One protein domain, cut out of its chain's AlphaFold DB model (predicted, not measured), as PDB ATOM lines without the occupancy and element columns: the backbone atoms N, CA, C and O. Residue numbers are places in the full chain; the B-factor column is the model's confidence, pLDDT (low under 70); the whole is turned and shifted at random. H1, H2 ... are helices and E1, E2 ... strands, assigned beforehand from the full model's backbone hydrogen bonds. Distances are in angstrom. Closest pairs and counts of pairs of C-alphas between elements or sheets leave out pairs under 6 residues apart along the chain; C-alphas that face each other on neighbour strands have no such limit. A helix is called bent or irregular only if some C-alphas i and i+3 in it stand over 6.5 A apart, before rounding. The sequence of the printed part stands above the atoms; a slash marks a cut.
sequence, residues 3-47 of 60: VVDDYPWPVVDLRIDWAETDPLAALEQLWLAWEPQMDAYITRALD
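This is residues 3 to 47 of the 60 residues of the protein "Major pilin protein fimA" of Klebsiella variicola (UniProt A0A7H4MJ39). One long bent helix, H1, makes a bow, and the stretch before it, with the short strand E1, spans its open side from near arm H1b to the start of arm H1a. Residues 3 to 4 fold back beside E1, pairing antiparallel with its residues 10 to 12. The 45 printed residues, with E1 then H1, are mostly helix, and the whole is a loose rod of 40 by 19 by 13 A, radius of gyration of the C-alphas 12.5 A.

H1, residues 23 to 46, was assigned as one helix by its hydrogen bonds but is bent: C-alphas 36 and 39 are 7.5 A apart. Its arms H1a, residues 23 to 36, and H1b, residues 39 to 46, are only just about perpendicular, at 72 degrees. H1a is irregular, with C-alphas 33 and 36 at 7.0 A. Every O i to N i+4 pair is within hydrogen-bond range in H1b, and 9 of 10 in H1a. E1, residues 10 to 13, pairs with no named strand; its closest C-alpha pair with H1b is Val 11 and Ile 42, 7.1 A. E1 and H1a are apart.

H1a is 21.1 A long from C-alpha 23 at (49.089, 103.107, -125.741); H1b, 10.5 A, ends at C-alpha 46 at (70.421, 127.260, -123.704). E1 is 6.9 A.

The C-alphas of Glu 20 and Asp 47 are farthest apart, 39.9 A. The printed part has no cut, the link from E1 to H1 is short, and no printed residue is under 70 in pLDDT.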
ATOM      1  N   VAL A   3      55.506 118.247-122.187       82.50
ATOM      2  CA  VAL A   3      56.084 118.639-120.899       82.50
ATOM      3  C   VAL A   3      56.711 120.017-121.053       82.50
ATOM      4  O   VAL A   3      57.361 120.298-122.061       82.50
ATOM      5  N   VAL A   4      56.457 120.882-120.075       80.75
ATOM      6  CA  VAL A   4      56.953 122.261-119.998       80.75
ATOM      7  C   VAL A   4      57.615 122.420-118.632       80.75
ATOM      8  O   VAL A   4      57.104 121.872-117.656       80.75
ATOM      9  N   ASP A   5      58.731 123.140-118.590       77.06
ATOM     10  CA  ASP A   5      59.501 123.441-117.376       77.06
ATOM     11  C   ASP A   5      59.570 124.975-117.181       77.06
ATOM     12  O   ASP A   5      58.690 125.683-117.674       77.06
ATOM     13  N   ASP A   6      60.604 125.521-116.539       86.06
ATOM     14  CA  ASP A   6      60.824 126.972-116.351       86.06
ATOM     15  C   ASP A   6      60.862 127.811-117.656       86.06
ATOM     16  O   ASP A   6      60.903 129.045-117.625       86.06
ATOM     17  N   TYR A   7      60.821 127.163-118.822       80.38
ATOM     18  CA  TYR A   7      60.890 127.791-120.134       80.38
ATOM     19  C   TYR A   7      59.529 127.816-120.847       80.38
ATOM     20  O   TYR A   7      58.765 126.857-120.775       80.38
ATOM     21  N   PRO A   8      59.219 128.867-121.634       82.31
ATOM     22  CA  PRO A   8      57.927 128.997-122.313       82.31
ATOM     23  C   PRO A   8      57.734 128.029-123.496       82.31
ATOM     24  O   PRO A   8      56.706 128.090-124.174       82.31
ATOM     25  N   TRP A   9      58.709 127.159-123.781       82.88
ATOM     26  CA  TRP A   9      58.639 126.151-124.837       82.88
ATOM     27  C   TRP A   9      58.464 124.742-124.258       82.88
ATOM     28  O   TRP A   9      58.955 124.451-123.167       82.88
ATOM     29  N   PRO A  10      57.789 123.835-124.989       86.44
ATOM     30  CA  PRO A  10      57.760 122.433-124.603       86.44
ATOM     31  C   PRO A  10      59.171 121.848-124.682       86.44
ATOM     32  O   PRO A  10      59.831 121.960-125.716       86.44
ATOM     33  N   VAL A  11      59.614 121.206-123.603       91.19
ATOM     34  CA  VAL A  11      60.915 120.525-123.554       91.19
ATOM     35  C   VAL A  11      60.878 119.262-124.419       91.19
ATOM     36  O   VAL A  11      61.841 118.946-125.112       91.19
ATOM     37  N   VAL A  12      59.730 118.574-124.443       93.31
ATOM     38  CA  VAL A  12      59.475 117.422-125.314       93.31
ATOM     39  C   VAL A  12      57.993 117.300-125.670       93.31
ATOM     40  O   VAL A  12      57.111 117.682-124.892       93.31
ATOM     41  N   ASP A  13      57.717 116.736-126.847       94.69
ATOM     42  CA  ASP A  13      56.393 116.259-127.259       94.69
ATOM     43  C   ASP A  13      56.476 114.768-127.624       94.69
ATOM     44  O   ASP A  13      56.901 114.401-128.718       94.69
ATOM     45  N   LEU A  14      56.108 113.899-126.679       95.81
ATOM     46  CA  LEU A  14      56.135 112.443-126.848       95.81
ATOM     47  C   LEU A  14      54.811 111.940-127.418       95.81
ATOM     48  O   LEU A  14      53.739 112.266-126.901       95.81
ATOM     49  N   ARG A  15      54.862 111.106-128.455       97.38
ATOM     50  CA  ARG A  15      53.665 110.609-129.138       97.38
ATOM     51  C   ARG A  15      53.746 109.112-129.378       97.38
ATOM     52  O   ARG A  15      54.778 108.600-129.794       97.38
ATOM     53  N   ILE A  16      52.615 108.452-129.170       96.75
ATOM     54  CA  ILE A  16      52.348 107.097-129.641       96.75
ATOM     55  C   ILE A  16      51.219 107.236-130.656       96.75
ATOM     56  O   ILE A  16      50.050 107.325-130.290       96.75
ATOM     57  N   ASP A  17      51.581 107.351-131.932       96.00
ATOM     58  CA  ASP A  17      50.597 107.543-133.006       96.00
ATOM     59  C   ASP A  17      49.856 106.239-133.349       96.00
ATOM     60  O   ASP A  17      48.769 106.269-133.924       96.00
ATOM     61  N   TRP A  18      50.420 105.092-132.960       95.62
ATOM     62  CA  TRP A  18      49.801 103.780-133.094       95.62
ATOM     63  C   TRP A  18      50.303 102.826-132.005       95.62
ATOM     64  O   TRP A  18      51.507 102.739-131.768       95.62
ATOM     65  N   ALA A  19      49.391 102.080-131.378       96.00
ATOM     66  CA  ALA A  19      49.705 100.934-130.528       96.00
ATOM     67  C   ALA A  19      48.573  99.907-130.622       96.00
ATOM     68  O   ALA A  19      47.398 100.269-130.563       96.00
ATOM     69  N   GLU A  20      48.921  98.628-130.753       95.81
ATOM     70  CA  GLU A  20      47.935  97.541-130.823       95.81
ATOM     71  C   GLU A  20      47.294  97.251-129.460       95.81
ATOM     72  O   GLU A  20      46.137  96.844-129.387       95.81
ATOM     73  N   THR A  21      48.033  97.488-128.373       95.12
ATOM     74  CA  THR A  21      47.556  97.361-126.993       95.12
ATOM     75  C   THR A  21      48.202  98.420-126.106       95.12
ATOM     76  O   THR A  21      49.350  98.796-126.321       95.12
ATOM     77  N   ASP A  22      47.429  98.910-125.137       95.62
ATOM     78  CA  ASP A  22      47.840  99.835-124.071       95.62
ATOM     79  C   ASP A  22      48.787 100.989-124.497       95.62
ATOM     80  O   ASP A  22      49.949 101.059-124.082       95.62
ATOM     81  N   PRO A  23      48.303 101.942-125.321       96.00
ATOM     82  CA  PRO A  23      49.089 103.107-125.741       96.00
ATOM     83  C   PRO A  23      49.552 103.989-124.573       96.00
ATOM     84  O   PRO A  23      50.509 104.746-124.734       96.00
ATOM     85  N   LEU A  24      48.883 103.922-123.415       96.50
ATOM     86  CA  LEU A  24      49.269 104.697-122.240       96.50
ATOM     87  C   LEU A  24      50.520 104.104-121.590       96.50
ATOM     88  O   LEU A  24      51.471 104.848-121.363       96.50
ATOM     89  N   ALA A  25      50.559 102.785-121.377       97.62
ATOM     90  CA  ALA A  25      51.759 102.110-120.881       97.62
ATOM     91  C   ALA A  25      52.949 102.274-121.844       97.62
ATOM     92  O   ALA A  25      54.087 102.458-121.412       97.62
ATOM     93  N   ALA A  26      52.697 102.266-123.157       97.56
ATOM     94  CA  ALA A  26      53.729 102.557-124.154       97.56
ATOM     95  C   ALA A  26      54.265 103.996-124.032       97.56
ATOM     96  O   ALA A  26      55.474 104.222-124.114       97.56
ATOM     97  N   LEU A  27      53.380 104.973-123.806       98.06
ATOM     98  CA  LEU A  27      53.766 106.367-123.601       98.06
ATOM     99  C   LEU A  27      54.523 106.573-122.277       98.06
ATOM    100  O   LEU A  27      55.466 107.360-122.243       98.06
ATOM    101  N   GLU A  28      54.151 105.857-121.214       97.75
ATOM    102  CA  GLU A  28      54.858 105.867-119.925       97.75
ATOM    103  C   GLU A  28      56.281 105.315-120.063       97.75
ATOM    104  O   GLU A  28      57.235 105.955-119.627       97.75
ATOM    105  N   GLN A  29      56.452 104.178-120.740       97.62
ATOM    106  CA  GLN A  29      57.788 103.632-121.003       97.62
ATOM    107  C   GLN A  29      58.643 104.584-121.843       97.62
ATOM    108  O   GLN A  29      59.835 104.745-121.577       97.62
ATOM    109  N   LEU A  30      58.034 105.245-122.832       97.19
ATOM    110  CA  LEU A  30      58.715 106.250-123.641       97.19
ATOM    111  C   LEU A  30      59.162 107.453-122.796       97.19
ATOM    112  O   LEU A  30      60.275 107.943-122.983       97.19
ATOM    113  N   TRP A  31      58.330 107.905-121.854       96.75
ATOM    114  CA  TRP A  31      58.707 108.947-120.900       96.75
ATOM    115  C   TRP A  31      59.881 108.510-120.019       96.75
ATOM    116  O   TRP A  31      60.892 109.206-119.992       96.75
ATOM    117  N   LEU A  32      59.798 107.338-119.381       97.81
ATOM    118  CA  LEU A  32      60.843 106.831-118.480       97.81
ATOM    119  C   LEU A  32      62.202 106.645-119.176       97.81
ATOM    120  O   LEU A  32      63.248 106.796-118.550       97.81
ATOM    121  N   ALA A  33      62.201 106.328-120.473       96.12
ATOM    122  CA  ALA A  33      63.426 106.238-121.266       96.12
ATOM    123  C   ALA A  33      64.027 107.617-121.606       96.12
ATOM    124  O   ALA A  33      65.247 107.751-121.745       96.12
ATOM    125  N   TRP A  34      63.183 108.635-121.780       95.38
ATOM    126  CA  TRP A  34      63.603 109.968-122.209       95.38
ATOM    127  C   TRP A  34      63.945 110.901-121.040       95.38
ATOM    128  O   TRP A  34      64.948 111.607-121.118       95.38
ATOM    129  N   GLU A  35      63.162 110.881-119.958       95.56
ATOM    130  CA  GLU A  35      63.277 111.783-118.799       95.56
ATOM    131  C   GLU A  35      64.715 111.961-118.272       95.56
ATOM    132  O   GLU A  35      65.125 113.109-118.092       95.56
ATOM    133  N   PRO A  36      65.545 110.906-118.116       95.19
ATOM    134  CA  PRO A  36      66.911 111.062-117.602       95.19
ATOM    135  C   PRO A  36      67.833 111.915-118.489       95.19
ATOM    136  O   PRO A  36      68.918 112.300-118.062       95.19
ATOM    137  N   GLN A  37      67.437 112.174-119.737       91.44
ATOM    138  CA  GLN A  37      68.204 112.925-120.734       91.44
ATOM    139  C   GLN A  37      67.719 114.378-120.875       91.44
ATOM    140  O   GLN A  37      68.299 115.148-121.644       91.44
ATOM    141  N   MET A  38      66.661 114.757-120.152       91.69
ATOM    142  CA  MET A  38      65.996 116.055-120.267       91.69
ATOM    143  C   MET A  38      66.959 117.231-120.054       91.69
ATOM    144  O   MET A  38      67.016 118.136-120.889       91.69
ATOM    145  N   ASP A  39      67.771 117.184-118.996       89.50
ATOM    146  CA  ASP A  39      68.701 118.263-118.640       89.50
ATOM    147  C   ASP A  39      69.752 118.515-119.725       89.50
ATOM    148  O   ASP A  39      70.091 119.663-120.017       89.50
ATOM    149  N   ALA A  40      70.243 117.459-120.381       86.44
ATOM    150  CA  ALA A  40      71.178 117.591-121.496       86.44
ATOM    151  C   ALA A  40      70.519 118.287-122.699       86.44
ATOM    152  O   ALA A  40      71.157 119.088-123.387       86.44
ATOM    153  N   TYR A  41      69.230 118.025-122.932       84.00
ATOM    154  CA  TYR A  41      68.468 118.660-124.005       84.00
ATOM    155  C   TYR A  41      68.212 120.147-123.722       84.00
ATOM    156  O   TYR A  41      68.411 120.986-124.603       84.00
ATOM    157  N   ILE A  42      67.839 120.480-122.480       88.69
ATOM    158  CA  ILE A  42      67.689 121.865-122.010       88.69
ATOM    159  C   ILE A  42      69.027 122.604-122.116       88.69
ATOM    160  O   ILE A  42      69.085 123.682-122.705       88.69
ATOM    161  N   THR A  43      70.114 121.998-121.630       88.38
ATOM    162  CA  THR A  43      71.468 122.569-121.713       88.38
ATOM    163  C   THR A  43      71.829 122.887-123.156       88.38
ATOM    164  O   THR A  43      72.251 123.994-123.450       88.38
ATOM    165  N   ARG A  44      71.566 121.976-124.096       83.62
ATOM    166  CA  ARG A  44      71.858 122.200-125.516       83.62
ATOM    167  C   ARG A  44      71.025 123.315-126.152       83.62
ATOM    168  O   ARG A  44      71.506 123.973-127.071       83.62
ATOM    169  N   ALA A  45      69.799 123.527-125.680       84.94
ATOM    170  CA  ALA A  45      68.952 124.628-126.132       84.94
ATOM    171  C   ALA A  45      69.403 125.995-125.581       84.94
ATOM    172  O   ALA A  45      69.189 127.009-126.245       84.94
ATOM    173  N   LEU A  46      70.022 126.027-124.396       86.56
ATOM    174  CA  LEU A  46      70.421 127.260-123.704       86.56
ATOM    175  C   LEU A  46      71.894 127.627-123.912       86.56
ATOM    176  O   LEU A  46      72.202 128.779-124.207       86.56
ATOM    177  N   ASP A  47      72.792 126.655-123.767       84.06
ATOM    178  CA  ASP A  47      74.228 126.777-123.990       84.06
ATOM    179  C   ASP A  47      74.779 125.534-124.719       84.06
ATOM    180  O   ASP A  47      75.253 124.577-124.100       84.06
TER     181      ASP A  47